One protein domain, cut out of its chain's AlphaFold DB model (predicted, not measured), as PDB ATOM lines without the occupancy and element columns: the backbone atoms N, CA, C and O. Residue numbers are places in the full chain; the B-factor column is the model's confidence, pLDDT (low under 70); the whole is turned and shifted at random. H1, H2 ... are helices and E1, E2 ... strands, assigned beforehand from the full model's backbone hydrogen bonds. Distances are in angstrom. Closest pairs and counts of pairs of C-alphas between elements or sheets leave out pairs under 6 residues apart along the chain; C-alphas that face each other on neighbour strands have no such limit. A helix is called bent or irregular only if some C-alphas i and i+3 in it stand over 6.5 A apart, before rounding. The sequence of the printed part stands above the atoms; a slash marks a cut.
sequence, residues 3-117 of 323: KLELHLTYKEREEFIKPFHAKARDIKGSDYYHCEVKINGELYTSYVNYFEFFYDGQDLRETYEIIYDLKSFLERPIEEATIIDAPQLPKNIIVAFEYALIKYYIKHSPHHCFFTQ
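This is residues 3 to 117 of the 323 residues of an uncharacterized protein of Halobacteriovorax sp. BL9 (UniProt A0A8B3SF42). A twisted four-stranded sheet curls round one long helix, H3, and the bent end of its hairpin E1 and E2 runs on beyond H3 as an arm. The printed part has 115 residues with four named strands and three named helices, in the order E1 E2 E3 H1 E4 H2 H3; the sheet, E3 E2 E1 E4, is antiparallel and the class mixed, helices and strands. The whole is only just compact, close to loose, with a radius of gyration of the C-alphas of 16.0 A, and spans 49 by 31 by 22 A.

E1, residues 3 to 22, bends by 113 degrees at residue 18. E2, residues 25 to 39, forms an antiparallel hairpin with it at 162 degrees, with N 14 and O 30 within hydrogen-bond range at 2.9 A. E3, residues 42 to 50, forms a hairpin with E2, with N 46 and O 35 at 2.8 A; E1 E2 E3 is a meander, each strand the antiparallel neighbour of the one before. E4, residues 63 to 68, is antiparallel to E1, with N 6 and O 64 at 2.8 A. H3, residues 91 to 108, is on one face of the sheet, giving two layers; its closest C-alphas to E3 are Ala 96 and Tyr 47, 5.4 A. H2, residues 70 to 74, is not on the sheet and only just touches H3, with 3 pairs of C-alphas within 8 A, the closest Leu 74 and Tyr 105 at 6.3 A; H3 does so with residues 105 to 108 alone. H1, residues 52 to 55, only grazes the sheet. Every O i to N i+4 pair is within range in H2 and H3; H1 is too short for one.

E1 begins at C-alpha 3 (148.623, 117.105, 144.526) and measures 38.6 A, E2 39.3 A, E3 25.3 A. H3 ends at C-alpha 108 (142.562, 133.190, 144.507) after 25.1 A.

The farthest C-alphas, Ala 24 and Pro 110, are 50.1 A apart. The printed part has no cut; the link H2 to H3, 16 residues, is long. No printed residue is under 70.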
ATOM      1  N   LYS A   3     148.223 117.771 143.288       96.00
ATOM      2  CA  LYS A   3     148.623 117.105 144.526       96.00
ATOM      3  C   LYS A   3     148.703 118.135 145.648       96.00
ATOM      4  O   LYS A   3     149.442 119.113 145.528       96.00
ATOM      5  N   LEU A   4     147.961 117.899 146.724       97.88
ATOM      6  CA  LEU A   4     148.040 118.665 147.962       97.88
ATOM      7  C   LEU A   4     148.683 117.796 149.036       97.88
ATOM      8  O   LEU A   4     148.441 116.591 149.101       97.88
ATOM      9  N   GLU A   5     149.487 118.423 149.882       97.88
ATOM     10  CA  GLU A   5     150.281 117.744 150.901       97.88
ATOM     11  C   GLU A   5     150.101 118.467 152.231       97.88
ATOM     12  O   GLU A   5     150.300 119.678 152.297       97.88
ATOM     13  N   LEU A   6     149.676 117.737 153.258       98.25
ATOM     14  CA  LEU A   6     149.486 118.232 154.616       98.25
ATOM     15  C   LEU A   6     150.581 117.662 155.506       98.25
ATOM     16  O   LEU A   6     150.739 116.446 155.571       98.25
ATOM     17  N   HIS A   7     151.265 118.537 156.234       97.62
ATOM     18  CA  HIS A   7     152.307 118.204 157.201       97.62
ATOM     19  C   HIS A   7     151.875 118.596 158.600       97.62
ATOM     20  O   HIS A   7     151.580 119.767 158.842       97.62
ATOM     21  N   LEU A   8     151.842 117.641 159.527       96.12
ATOM     22  CA  LEU A   8     151.664 117.945 160.944       96.12
ATOM     23  C   LEU A   8     152.928 118.618 161.475       96.12
ATOM     24  O   LEU A   8     154.030 118.124 161.262       96.12
ATOM     25  N   THR A   9     152.773 119.730 162.187       93.31
ATOM     26  CA  THR A   9     153.915 120.489 162.707       93.31
ATOM     27  C   THR A   9     154.086 120.266 164.201       93.31
ATOM     28  O   THR A   9     155.111 119.753 164.644       93.31
ATOM     29  N   TYR A  10     153.085 120.619 165.002       92.31
ATOM     30  CA  TYR A  10     153.144 120.445 166.449       92.31
ATOM     31  C   TYR A  10     151.756 120.333 167.077       92.31
ATOM     32  O   TYR A  10     150.740 120.714 166.494       92.31
ATOM     33  N   LYS A  11     151.728 119.782 168.290       93.94
ATOM     34  CA  LYS A  11     150.521 119.557 169.084       93.94
ATOM     35  C   LYS A  11     150.298 120.709 170.063       93.94
ATOM     36  O   LYS A  11     151.226 121.106 170.762       93.94
ATOM     37  N   GLU A  12     149.056 121.159 170.180       91.94
ATOM     38  CA  GLU A  12     148.582 122.047 171.242       91.94
ATOM     39  C   GLU A  12     147.388 121.429 171.975       91.94
ATOM     40  O   GLU A  12     146.753 120.481 171.504       91.94
ATOM     41  N   ARG A  13     147.103 121.966 173.164       90.56
ATOM     42  CA  ARG A  13     145.965 121.580 173.995       90.56
ATOM     43  C   ARG A  13     145.257 122.822 174.505       90.56
ATOM     44  O   ARG A  13     145.872 123.648 175.176       90.56
ATOM     45  N   GLU A  14     143.953 122.897 174.271       89.00
ATOM     46  CA  GLU A  14     143.092 123.838 174.980       89.00
ATOM     47  C   GLU A  14     142.558 123.195 176.266       89.00
ATOM     48  O   GLU A  14     141.832 122.200 176.235       89.00
ATOM     49  N   GLU A  15     142.901 123.770 177.414       89.25
ATOM     50  CA  GLU A  15     142.511 123.262 178.733       89.25
ATOM     51  C   GLU A  15     141.053 123.600 179.088       89.25
ATOM     52  O   GLU A  15     140.575 124.722 178.876       89.25
ATOM     53  N   PHE A  16     140.364 122.659 179.735       88.12
ATOM     54  CA  PHE A  16     139.014 122.869 180.248       88.12
ATOM     55  C   PHE A  16     139.003 123.493 181.652       88.12
ATOM     56  O   PHE A  16     139.917 123.307 182.456       88.12
ATOM     57  N   ILE A  17     137.934 124.230 181.974       85.88
ATOM     58  CA  ILE A  17     137.662 124.787 183.311       85.88
ATOM     59  C   ILE A  17     137.492 123.653 184.324       85.88
ATOM     60  O   ILE A  17     137.992 123.730 185.445       85.88
ATOM     61  N   LYS A  18     136.775 122.599 183.919       85.31
ATOM     62  CA  LYS A  18     136.569 121.362 184.676       85.31
ATOM     63  C   LYS A  18     136.788 120.172 183.746       85.31
ATOM     64  O   LYS A  18     136.499 120.307 182.557       85.31
ATOM     65  N   PRO A  19     137.256 119.024 184.262       85.94
ATOM     66  CA  PRO A  19     137.345 117.814 183.462       85.94
ATOM     67  C   PRO A  19     136.003 117.479 182.806       85.94
ATOM     68  O   PRO A  19     134.947 117.574 183.433       85.94
ATOM     69  N   PHE A  20     136.056 117.099 181.535       84.25
ATOM     70  CA  PHE A  20     134.926 116.523 180.830       84.25
ATOM     71  C   PHE A  20     134.899 115.022 181.123       84.25
ATOM     72  O   PHE A  20     135.812 114.289 180.740       84.25
ATOM     73  N   HIS A  21     133.866 114.581 181.836       82.62
ATOM     74  CA  HIS A  21     133.692 113.179 182.200       82.62
ATOM     75  C   HIS A  21     133.027 112.421 181.052       82.62
ATOM     76  O   HIS A  21     131.855 112.646 180.748       82.62
ATOM     77  N   ALA A  22     133.765 111.509 180.424       79.44
ATOM     78  CA  ALA A  22     133.243 110.655 179.364       79.44
ATOM     79  C   ALA A  22     134.007 109.329 179.298       79.44
ATOM     80  O   ALA A  22     135.191 109.271 179.615       79.44
ATOM     81  N   LYS A  23     133.326 108.249 178.889       73.56
ATOM     82  CA  LYS A  23     133.913 106.895 178.761       73.56
ATOM     83  C   LYS A  23     134.674 106.431 180.022       73.56
ATOM     84  O   LYS A  23     135.733 105.821 179.921       73.56
ATOM     85  N   ALA A  24     134.138 106.744 181.207       78.88
ATOM     86  CA  ALA A  24     134.757 106.462 182.510       78.88
ATOM     87  C   ALA A  24     136.162 107.081 182.709       78.88
ATOM     88  O   ALA A  24     136.963 106.569 183.492       78.88
ATOM     89  N   ARG A  25     136.467 108.181 182.008       83.31
ATOM     90  CA  ARG A  25     137.714 108.943 182.130       83.31
ATOM     91  C   ARG A  25     137.444 110.440 182.272       83.31
ATOM     92  O   ARG A  25     136.395 110.948 181.870       83.31
ATOM     93  N   ASP A  26     138.452 111.130 182.795       89.19
ATOM     94  CA  ASP A  26     138.475 112.579 182.966       89.19
ATOM     95  C   ASP A  26     139.337 113.212 181.876       89.19
ATOM     96  O   ASP A  26     140.569 113.197 181.952       89.19
ATOM     97  N   ILE A  27     138.692 113.804 180.872       89.69
ATOM     98  CA  ILE A  27     139.382 114.506 179.792       89.69
ATOM     99  C   ILE A  27     139.586 115.964 180.214       89.69
ATOM    100  O   ILE A  27     138.631 116.692 180.480       89.69
ATOM    101  N   LYS A  28     140.843 116.402 180.319       90.69
ATOM    102  CA  LYS A  28     141.203 117.720 180.887       90.69
ATOM    103  C   LYS A  28     141.230 118.861 179.869       90.69
ATOM    104  O   LYS A  28     141.308 120.020 180.264       90.69
ATOM    105  N   GLY A  29     141.167 118.548 178.583       90.44
ATOM    106  CA  GLY A  29     141.226 119.525 177.507       90.44
ATOM    107  C   GLY A  29     140.996 118.879 176.149       90.44
ATOM    108  O   GLY A  29     140.818 117.664 176.059       90.44
ATOM    109  N   SER A  30     141.025 119.695 175.102       91.12
ATOM    110  CA  SER A  30     140.977 119.226 173.720       91.12
ATOM    111  C   SER A  30     142.334 119.392 173.055       91.12
ATOM    112  O   SER A  30     142.893 120.490 173.048       91.12
ATOM    113  N   ASP A  31     142.868 118.292 172.530       92.50
ATOM    114  CA  ASP A  31     144.105 118.292 171.762       92.50
ATOM    115  C   ASP A  31     143.819 118.625 170.298       92.50
ATOM    116  O   ASP A  31     142.796 118.239 169.731       92.50
ATOM    117  N   TYR A  32     144.760 119.308 169.661       93.31
ATOM    118  CA  TYR A  32     144.748 119.551 168.226       93.31
ATOM    119  C   TYR A  32     146.172 119.695 167.707       93.31
ATOM    120  O   TYR A  32     147.103 120.005 168.450       93.31
ATOM    121  N   TYR A  33     146.344 119.455 166.416       94.50
ATOM    122  CA  TYR A  33     147.632 119.562 165.750       94.50
ATOM    123  C   TYR A  33     147.586 120.715 164.766       94.50
ATOM    124  O   TYR A  33     146.676 120.803 163.938       94.50
ATOM    125  N   HIS A  34     148.579 121.590 164.853       95.00
ATOM    126  CA  HIS A  34     148.873 122.521 163.778       95.00
ATOM    127  C   HIS A  34     149.396 121.732 162.589       95.00
ATOM    128  O   HIS A  34     150.107 120.734 162.737       95.00
ATOM    129  N   CYS A  35     149.019 122.175 161.401       96.31
ATOM    130  CA  CYS A  35     149.536 121.605 160.174       96.31
ATOM    131  C   CYS A  35     149.685 122.665 159.092       96.31
ATOM    132  O   CYS A  35     149.068 123.732 159.138       96.31
ATOM    133  N   GLU A  36     150.521 122.359 158.113       97.62
ATOM    134  CA  GLU A  36     150.719 123.169 156.922       97.62
ATOM    135  C   GLU A  36     150.285 122.366 155.707       97.62
ATOM    136  O   GLU A  36     150.674 121.212 155.542       97.62
ATOM    137  N   VAL A  37     149.475 122.979 154.853       98.06
ATOM    138  CA  VAL A  37     149.005 122.384 153.608       98.06
ATOM    139  C   VAL A  37     149.632 123.129 152.444       98.06
ATOM    140  O   VAL A  37     149.445 124.338 152.288       98.06
ATOM    141  N   LYS A  38     150.367 122.401 151.608       97.94
ATOM    142  CA  LYS A  38     150.949 122.924 150.378       97.94
ATOM    143  C   LYS A  38     149.935 122.833 149.241       97.94
ATOM    144  O   LYS A  38     149.514 121.738 148.870       97.94
ATOM    145  N   ILE A  39     149.571 123.979 148.671       97.31
ATOM    146  CA  ILE A  39     148.598 124.109 147.579       97.31
ATOM    147  C   ILE A  39     149.232 124.952 146.470       97.31
ATOM    148  O   ILE A  39     149.527 126.127 146.673       97.31
ATOM    149  N   ASN A  40     149.479 124.345 145.305       93.19
ATOM    150  CA  ASN A  40     150.119 124.991 144.149       93.19
ATOM    151  C   ASN A  40     151.409 125.777 144.500       93.19
ATOM    152  O   ASN A  40     151.623 126.904 144.065       93.19
ATOM    153  N   GLY A  41     152.256 125.191 145.355       91.44
ATOM    154  CA  GLY A  41     153.521 125.793 145.799       91.44
ATOM    155  C   GLY A  41     153.410 126.798 146.953       91.44
ATOM    156  O   GLY A  41     154.436 127.150 147.529       91.44
ATOM    157  N   GLU A  42     152.204 127.211 147.337       95.62
ATOM    158  CA  GLU A  42     151.953 128.075 148.492       95.62
ATOM    159  C   GLU A  42     151.656 127.250 149.753       95.62
ATOM    160  O   GLU A  42     151.099 126.157 149.663       95.62
ATOM    161  N   LEU A  43     152.004 127.777 150.930       96.50
ATOM    162  CA  LEU A  43     151.739 127.141 152.223       96.50
ATOM    163  C   LEU A  43     150.560 127.811 152.930       96.50
ATOM    164  O   LEU A  43     150.515 129.036 153.062       96.50
ATOM    165  N   TYR A  44     149.634 126.991 153.420       96.12
ATOM    166  CA  TYR A  44     148.466 127.410 154.185       96.12
ATOM    167  C   TYR A  44     148.446 126.697 155.527       96.12
ATOM    168  O   TYR A  44     148.494 125.473 155.585       96.12
ATOM    169  N   THR A  45     148.317 127.448 156.616       95.06
ATOM    170  CA  THR A  45     148.121 126.846 157.938       95.06
ATOM    171  C   THR A  45     146.776 126.128 158.010       95.06
ATOM    172  O   THR A  45     145.810 126.534 157.364       95.06
ATOM    173  N   SER A  46     146.672 125.090 158.824       95.69
ATOM    174  CA  SER A  46     145.421 124.412 159.137       95.69
ATOM    175  C   SER A  46     145.528 123.666 160.469       95.69
ATOM    176  O   SER A  46     146.552 123.734 161.151       95.69
ATOM    177  N   TYR A  47     144.456 122.983 160.861       95.00
ATOM    178  CA  TYR A  47     144.341 122.332 162.158       95.00
ATOM    179  C   TYR A  47     143.669 120.974 162.023       95.00
ATOM    180  O   TYR A  47     142.617 120.859 161.397       95.00
ATOM    181  N   VAL A  48     144.241 119.967 162.673       95.56
ATOM    182  CA  VAL A  48     143.623 118.652 162.848       95.56
ATOM    183  C   VAL A  48     143.102 118.570 164.275       95.56
ATOM    184  O   VAL A  48     143.887 118.552 165.224       95.56
ATOM    185  N   ASN A  49     141.778 118.535 164.438       93.81
ATOM    186  CA  ASN A  49     141.173 118.320 165.750       93.81
ATOM    187  C   ASN A  49     141.472 116.895 166.240       93.81
ATOM    188  O   ASN A  49     141.299 115.939 165.483       93.81
ATOM    189  N   TYR A  50     141.881 116.752 167.499       93.25
ATOM    190  CA  TYR A  50     142.204 115.472 168.130       93.25
ATOM    191  C   TYR A  50     141.574 115.401 169.525       93.25
ATOM    192  O   TYR A  50     142.228 115.174 170.539       93.25
ATOM    193  N   PHE A  51     140.266 115.622 169.616       92.00
ATOM    194  CA  PHE A  51     139.594 115.433 170.894       92.00
ATOM    195  C   PHE A  51     139.556 113.939 171.254       92.00
ATOM    196  O   PHE A  51     138.934 113.150 170.540       92.00
ATOM    197  N   GLU A  52     140.199 113.561 172.368       88.19
ATOM    198  CA  GLU A  52     140.377 112.163 172.808       88.19
ATOM    199  C   GLU A  52     139.060 111.376 172.795       88.19
ATOM    200  O   GLU A  52     139.024 110.221 172.394       88.19
ATOM    201  N   PHE A  53     137.936 112.008 173.141       88.88
ATOM    202  CA  PHE A  53     136.640 111.335 173.116       88.88
ATOM    203  C   PHE A  53     136.276 110.746 171.738       88.88
ATOM    204  O   PHE A  53     135.694 109.659 171.689       88.88
ATOM    205  N   PHE A  54     136.619 111.428 170.641       90.31
ATOM    206  CA  PHE A  54     136.300 110.999 169.274       90.31
ATOM    207  C   PHE A  54     137.431 110.220 168.602       90.31
ATOM    208  O   PHE A  54     137.144 109.324 167.813       90.31
ATOM    209  N   TYR A  55     138.688 110.534 168.922       89.88
ATOM    210  CA  TYR A  55     139.857 110.005 168.210       89.88
ATOM    211  C   TYR A  55     140.852 109.270 169.117       89.88
ATOM    212  O   TYR A  55     142.035 109.210 168.791       89.88
ATOM    213  N   ASP A  56     140.410 108.726 170.259       83.06
ATOM    214  CA  ASP A  56     141.279 107.919 171.129       83.06
ATOM    215  C   ASP A  56     141.984 106.821 170.313       83.06
ATOM    216  O   ASP A  56     141.339 106.025 169.627       83.06
ATOM    217  N   GLY A  57     143.315 106.806 170.371       83.12
ATOM    218  CA  GLY A  57     144.153 105.853 169.642       83.12
ATOM    219  C   GLY A  57     144.258 106.052 168.123       83.12
ATOM    220  O   GLY A  57     144.759 105.149 167.454       83.12
ATOM    221  N   GLN A  58     143.820 107.182 167.554       91.31
ATOM    222  CA  GLN A  58     144.072 107.472 166.139       91.31
ATOM    223  C   GLN A  58     145.580 107.650 165.890       91.31
ATOM    224  O   GLN A  58     146.215 108.555 166.429       91.31
ATOM    225  N   ASP A  59     146.140 106.811 165.014       89.56
ATOM    226  CA  ASP A  59     147.531 106.920 164.574       89.56
ATOM    227  C   ASP A  59     147.680 108.052 163.548       89.56
ATOM    228  O   ASP A  59     147.151 107.985 162.431       89.56
ATOM    229  N   LEU A  60     148.361 109.123 163.954       91.50
ATOM    230  CA  LEU A  60     148.597 110.286 163.115       91.50
ATOM    231  C   LEU A  60     149.944 110.165 162.399       91.50
ATOM    232  O   LEU A  60     151.001 110.150 163.023       91.50
ATOM    233  N   ARG A  61     149.897 110.158 161.066       91.25
ATOM    234  CA  ARG A  61     151.079 110.267 160.206       91.25
ATOM    235  C   ARG A  61     151.602 111.698 160.189       91.25
ATOM    236  O   ARG A  61     150.825 112.641 160.303       91.25
ATOM    237  N   GLU A  62     152.902 111.845 159.969       91.25
ATOM    238  CA  GLU A  62     153.542 113.152 159.787       91.25
ATOM    239  C   GLU A  62     153.009 113.876 158.541       91.25
ATOM    240  O   GLU A  62     152.689 115.061 158.605       91.25
ATOM    241  N   THR A  63     152.822 113.137 157.441       96.06
ATOM    242  CA  THR A  63     152.377 113.679 156.151       96.06
ATOM    243  C   THR A  63     151.160 112.934 155.605       96.06
ATOM    244  O   THR A  63     151.063 111.705 155.685       96.06
ATOM    245  N   TYR A  64     150.252 113.686 154.986       97.88
ATOM    246  CA  TYR A  64     149.107 113.182 154.231       97.88
ATOM    247  C   TYR A  64     149.058 113.817 152.848       97.88
ATOM    248  O   TYR A  64     149.461 114.962 152.663       97.88
ATOM    249  N   GLU A  65     148.507 113.091 151.881       97.19
ATOM    250  CA  GLU A  65     148.422 113.542 150.497       97.19
ATOM    251  C   GLU A  65     147.030 113.273 149.931       97.19
ATOM    252  O   GLU A  65     146.444 112.217 150.179       97.19
ATOM    253  N   ILE A  66     146.527 114.222 149.144       97.81
ATOM    254  CA  ILE A  66     145.298 114.075 148.359       97.81
ATOM    255  C   ILE A  66     145.511 114.613 146.945       97.81
ATOM    256  O   ILE A  66     146.424 115.400 146.687       97.81
ATOM    257  N   ILE A  67     144.626 114.215 146.032       96.94
ATOM    258  CA  ILE A  67     144.511 114.816 144.704       96.94
ATOM    259  C   ILE A  67     143.202 115.599 144.664       96.94
ATOM    260  O   ILE A  67     142.155 115.069 145.032       96.94
ATOM    261  N   TYR A  68     143.254 116.850 144.214       97.50
ATOM    262  CA  TYR A  68     142.081 117.718 144.151       97.50
ATOM    263  C   TYR A  68     142.094 118.586 142.887       97.50
ATOM    264  O   TYR A  68     143.158 118.999 142.428       97.50
ATOM    265  N   ASP A  69     140.935 118.849 142.279       96.69
ATOM    266  CA  ASP A  69     140.852 119.674 141.065       96.69
ATOM    267  C   ASP A  69     140.802 121.168 141.408       96.69
ATOM    268  O   ASP A  69     139.728 121.770 141.485       96.69
ATOM    269  N   LEU A  70     141.971 121.784 141.618       96.81
ATOM    270  CA  LEU A  70     142.050 123.197 142.002       96.81
ATOM    271  C   LEU A  70     141.475 124.124 140.931       96.81
ATOM    272  O   LEU A  70     140.855 125.132 141.268       96.81
ATOM    273  N   LYS A  71     141.647 123.780 139.650       95.06
ATOM    274  CA  LYS A  71     141.141 124.598 138.547       95.06
ATOM    275  C   LYS A  71     139.616 124.677 138.591       95.06
ATOM    276  O   LYS A  71     139.074 125.775 138.684       95.06
ATOM    277  N   SER A  72     138.932 123.530 138.587       95.19
ATOM    278  CA  SER A  72     137.465 123.522 138.659       95.19
ATOM    279  C   SER A  72     136.950 124.096 139.981       95.19
ATOM    280  O   SER A  72     135.864 124.675 139.999       95.19
ATOM    281  N   PHE A  73     137.691 123.927 141.078       96.75
ATOM    282  CA  PHE A  73     137.319 124.467 142.383       96.75
ATOM    283  C   PHE A  73     137.284 126.001 142.395       96.75
ATOM    284  O   PHE A  73     136.340 126.573 142.928       96.75
ATOM    285  N   LEU A  74     138.262 126.672 141.778       96.94
ATOM    286  CA  LEU A  74     138.311 128.140 141.709       96.94
ATOM    287  C   LEU A  74     137.301 128.745 140.723       96.94
ATOM    288  O   LEU A  74     136.937 129.912 140.848       96.94
ATOM    289  N   GLU A  75     136.843 127.974 139.737       96.12
ATOM    290  CA  GLU A  75     135.916 128.447 138.703       96.12
ATOM    291  C   GLU A  75     134.450 128.500 139.172       96.12
ATOM    292  O   GLU A  75     133.613 129.074 138.474       96.12
ATOM    293  N   ARG A  76     134.119 127.971 140.359       95.56
ATOM    294  CA  ARG A  76     132.737 127.844 140.863       95.56
ATOM    295  C   ARG A  76     132.556 128.465 142.252       95.56
ATOM    296  O   ARG A  76     133.554 128.654 142.948       95.56
ATOM    297  N   PRO A  77     131.316 128.759 142.692       96.62
ATOM    298  CA  PRO A  77     131.027 129.116 144.083       96.62
ATOM    299  C   PRO A  77     131.552 128.066 145.069       96.62
ATOM    300  O   PRO A  77     131.567 126.874 144.759       96.62
ATOM    301  N   ILE A  78     131.961 128.485 146.268       95.62
ATOM    302  CA  ILE A  78     132.564 127.578 147.260       95.62
ATOM    303  C   ILE A  78     131.585 126.497 147.730       95.62
ATOM    304  O   ILE A  78     131.984 125.376 148.029       95.62
ATOM    305  N   GLU A  79     130.289 126.794 147.712       95.25
ATOM    306  CA  GLU A  79     129.209 125.852 147.988       95.25
ATOM    307  C   GLU A  79     129.103 124.752 146.916       95.25
ATOM    308  O   GLU A  79     128.378 123.774 147.083       95.25
ATOM    309  N   GLU A  80     129.800 124.889 145.788       95.88
ATOM    310  CA  GLU A  80     129.948 123.878 144.738       95.88
ATOM    311  C   GLU A  80     131.263 123.109 144.796       95.88
ATOM    312  O   GLU A  80     131.561 122.354 143.868       95.88
ATOM    313  N   ALA A  81     132.006 123.233 145.897       96.69
ATOM    314  CA  ALA A  81     133.173 122.407 146.150       96.69
ATOM    315  C   ALA A  81     132.843 120.914 145.994       96.69
ATOM    316  O   ALA A  81     131.851 120.393 146.522       96.69
ATOM    317  N   THR A  82     133.697 120.225 145.245       96.31
ATOM    318  CA  THR A  82     133.666 118.771 145.123       96.31
ATOM    319  C   THR A  82     134.184 118.149 146.411       96.31
ATOM    320  O   THR A  82     135.130 118.657 147.004       96.31
ATOM    321  N   ILE A  83     133.602 117.033 146.838       96.94
ATOM    322  CA  ILE A  83     134.115 116.298 147.998       96.94
ATOM    323  C   ILE A  83     135.527 115.786 147.687       96.94
ATOM    324  O   ILE A  83     135.815 115.378 146.560       96.94
ATOM    325  N   ILE A  84     136.409 115.807 148.687       97.56
ATOM    326  CA  ILE A  84     137.727 115.178 148.597       97.56
ATOM    327  C   ILE A  84     137.539 113.655 148.587       97.56
ATOM    328  O   ILE A  84     137.139 113.068 149.593       97.56
ATOM    329  N   ASP A  85     137.850 113.015 147.460       94.62
ATOM    330  CA  ASP A  85     137.792 111.558 147.309       94.62
ATOM    331  C   ASP A  85     139.028 110.892 147.937       94.62
ATOM    332  O   ASP A  85     140.027 110.600 147.280       94.62
ATOM    333  N   ALA A  86     138.984 110.733 149.258       94.94
ATOM    334  CA  ALA A  86     140.023 110.065 150.034       94.94
ATOM    335  C   ALA A  86     139.399 109.244 151.180       94.94
ATOM    336  O   ALA A  86     139.575 109.588 152.352       94.94
ATOM    337  N   PRO A  87     138.657 108.160 150.874       91.56
ATOM    338  CA  PRO A  87     137.904 107.378 151.862       91.56
ATOM    339  C   PRO A  87     138.779 106.723 152.941       91.56
ATOM    340  O   PRO A  87     138.291 106.373 154.011       91.56
ATOM    341  N   GLN A  88     140.076 106.560 152.674       93.12
ATOM    342  CA  GLN A  88     141.066 106.062 153.626       93.12
ATOM    343  C   GLN A  88     141.456 107.085 154.699       93.12
ATOM    344  O   GLN A  88     142.070 106.709 155.698       93.12
ATOM    345  N   LEU A  89     141.188 108.375 154.471       95.69
ATOM    346  CA  LEU A  89     141.571 109.426 155.400       95.69
ATOM    347  C   LEU A  89     140.465 109.667 156.430       95.69
ATOM    348  O   LEU A  89     139.286 109.757 156.082       95.69
ATOM    349  N   PRO A  90     140.831 109.826 157.711       94.62
ATOM    350  CA  PRO A  90     139.871 110.168 158.741       94.62
ATOM    351  C   PRO A  90     139.359 111.598 158.544       94.62
ATOM    352  O   PRO A  90     140.044 112.483 158.024       94.62
ATOM    353  N   LYS A  91     138.117 111.831 158.965       94.75
ATOM    354  CA  LYS A  91     137.368 113.044 158.627       94.75
ATOM    355  C   LYS A  91     137.990 114.323 159.212       94.75
ATOM    356  O   LYS A  91     137.913 115.374 158.581       94.75
ATOM    357  N   ASN A  92     138.686 114.248 160.347       95.94
ATOM    358  CA  ASN A  92     139.449 115.376 160.896       95.94
ATOM    359  C   ASN A  92     140.627 115.807 160.004       95.94
ATOM    360  O   ASN A  92     140.923 116.998 159.939       95.94
ATOM    361  N   ILE A  93     141.254 114.876 159.276       97.69
ATOM    362  CA  ILE A  93     142.295 115.182 158.279       97.69
ATOM    363  C   ILE A  93     141.673 115.805 157.028       97.69
ATOM    364  O   ILE A  93     142.195 116.791 156.512       97.69
ATOM    365  N   ILE A  94     140.527 115.284 156.570       97.94
ATOM    366  CA  ILE A  94     139.777 115.870 155.447       97.94
ATOM    367  C   ILE A  94     139.434 117.334 155.735       97.94
ATOM    368  O   ILE A  94     139.748 118.204 154.927       97.94
ATOM    369  N   VAL A  95     138.877 117.632 156.913       97.44
ATOM    370  CA  VAL A  95     138.539 119.011 157.300       97.44
ATOM    371  C   VAL A  95     139.775 119.912 157.361       97.44
ATOM    372  O   VAL A  95     139.684 121.087 157.012       97.44
ATOM    373  N   ALA A  96     140.945 119.386 157.733       97.62
ATOM    374  CA  ALA A  96     142.176 120.168 157.705       97.62
ATOM    375  C   ALA A  96     142.584 120.561 156.270       97.62
ATOM    376  O   ALA A  96     142.962 121.715 156.039       97.62
ATOM    377  N   PHE A  97     142.443 119.661 155.290       98.62
ATOM    378  CA  PHE A  97     142.611 120.014 153.874       98.62
ATOM    379  C   PHE A  97     141.565 121.030 153.410       98.62
ATOM    380  O   PHE A  97     141.919 122.027 152.783       98.62
ATOM    381  N   GLU A  98     140.291 120.821 153.744       98.38
ATOM    382  CA  GLU A  98     139.203 121.725 153.356       98.38
ATOM    383  C   GLU A  98     139.391 123.127 153.938       98.38
ATOM    384  O   GLU A  98     139.201 124.114 153.233       98.38
ATOM    385  N   TYR A  99     139.835 123.247 155.191       97.38
ATOM    386  CA  TYR A  99     140.102 124.544 155.811       97.38
ATOM    387  C   TYR A  99     141.233 125.305 155.103       97.38
ATOM    388  O   TYR A  99     141.133 126.516 154.889       97.38
ATOM    389  N   ALA A 100     142.286 124.607 154.669       97.50
ATOM    390  CA  ALA A 100     143.334 125.204 153.844       97.50
ATOM    391  C   ALA A 100     142.829 125.576 152.438       97.50
ATOM    392  O   ALA A 100     143.132 126.662 151.945       97.50
ATOM    393  N   LEU A 101     142.007 124.723 151.818       98.19
ATOM    394  CA  LEU A 101     141.372 124.987 150.525       98.19
ATOM    395  C   LEU A 101     140.429 126.193 150.575       98.19
ATOM    396  O   LEU A 101     140.419 126.984 149.640       98.19
ATOM    397  N   ILE A 102     139.683 126.387 151.663       97.19
ATOM    398  CA  ILE A 102     138.840 127.571 151.873       97.19
ATOM    399  C   ILE A 102     139.703 128.838 151.912       97.19
ATOM    400  O   ILE A 102     139.373 129.830 151.263       97.19
ATOM    401  N   LYS A 103     140.847 128.808 152.609       95.44
ATOM    402  CA  LYS A 103     141.798 129.933 152.619       95.44
ATOM    403  C   LYS A 103     142.390 130.203 151.235       95.44
ATOM    404  O   LYS A 103     142.465 131.360 150.822       95.44
ATOM    405  N   TYR A 104     142.764 129.149 150.515       96.44
ATOM    406  CA  TYR A 104     143.222 129.243 149.130       96.44
ATOM    407  C   TYR A 104     142.144 129.860 148.226       96.44
ATOM    408  O   TYR A 104     142.424 130.797 147.481       96.44
ATOM    409  N   TYR A 105     140.893 129.415 148.361       97.06
ATOM    410  CA  TYR A 105     139.747 129.936 147.620       97.06
ATOM    411  C   TYR A 105     139.538 131.429 147.872       97.06
ATOM    412  O   TYR A 105     139.427 132.193 146.924       97.06
ATOM    413  N   ILE A 106     139.544 131.869 149.132       94.81
ATOM    414  CA  ILE A 106     139.370 133.287 149.489       94.81
ATOM    415  C   ILE A 106     140.441 134.173 148.841       94.81
ATOM    416  O   ILE A 106     140.157 135.312 148.478       94.81
ATOM    417  N   LYS A 107     141.672 133.669 148.707       94.69
ATOM    418  CA  LYS A 107     142.786 134.428 148.132       94.69
ATOM    419  C   LYS A 107     142.754 134.477 146.601       94.69
ATOM    420  O   LYS A 107     143.142 135.494 146.032       94.69
ATOM    421  N   HIS A 108     142.353 133.386 145.949       95.62
ATOM    422  CA  HIS A 108     142.562 133.190 144.507       95.62
ATOM    423  C   HIS A 108     141.279 133.159 143.677       95.62
ATOM    424  O   HIS A 108     141.335 133.361 142.465       95.62
ATOM    425  N   SER A 109     140.128 132.902 144.295       94.38
ATOM    426  CA  SER A 109     138.849 132.870 143.595       94.38
ATOM    427  C   SER A 109     138.310 134.289 143.381       94.38
ATOM    428  O   SER A 109     138.330 135.097 144.312       94.38
ATOM    429  N   PRO A 110     137.779 134.611 142.187       91.94
ATOM    430  CA  PRO A 110     137.075 135.871 141.955       91.94
ATOM    431  C   PRO A 110     135.660 135.874 142.555       91.94
ATOM    432  O   PRO A 110     135.000 136.914 142.584       91.94
ATOM    433  N   HIS A 111     135.161 134.712 142.982       93.12
ATOM    434  CA  HIS A 111     133.811 134.558 143.504       93.12
ATOM    435  C   HIS A 111     133.687 135.101 144.922       93.12
ATOM    436  O   HIS A 111     134.619 135.079 145.728       93.12
ATOM    437  N   HIS A 112     132.480 135.543 145.252       88.25
ATOM    438  CA  HIS A 112     132.158 135.919 146.615       88.25
ATOM    439  C   HIS A 112     132.261 134.705 147.557       88.25
ATOM    440  O   HIS A 112     131.767 133.627 147.241       88.25
ATOM    441  N   CYS A 113     132.854 134.897 148.737       88.19
ATOM    442  CA  CYS A 113     133.008 133.851 149.744       88.19
ATOM    443  C   CYS A 113     132.399 134.300 151.076       88.19
ATOM    444  O   CYS A 113     132.878 135.255 151.686       88.19
ATOM    445  N   PHE A 114     131.367 133.600 151.557       87.00
ATOM    446  CA  PHE A 114     130.635 133.991 152.771       87.00
ATOM    447  C   PHE A 114     131.496 133.971 154.047       87.00
ATOM    448  O   PHE A 114     131.174 134.653 155.021       87.00
ATOM    449  N   PHE A 115     132.611 133.231 154.043       86.94
ATOM    450  CA  PHE A 115     133.580 133.205 155.143       86.94
ATOM    451  C   PHE A 115     134.276 134.554 155.379       86.94
ATOM    452  O   PHE A 115     134.834 134.768 156.450       86.94
ATOM    453  N   THR A 116     134.235 135.483 154.417       84.38
ATOM    454  CA  THR A 116     134.808 136.831 154.582       84.38
ATOM    455  C   THR A 116     133.837 137.829 155.219       84.38
ATOM    456  O   THR A 116     134.219 138.966 155.491       84.38
ATOM    457  N   GLN A 117     132.589 137.423 155.476       82.06
ATOM    458  CA  GLN A 117     131.561 138.279 156.063       82.06
ATOM    459  C   GLN A 117     131.480 138.147 157.586       82.06
ATOM    460  O   GLN A 117     131.766 137.092 158.159       82.06
TER     461      GLN A 117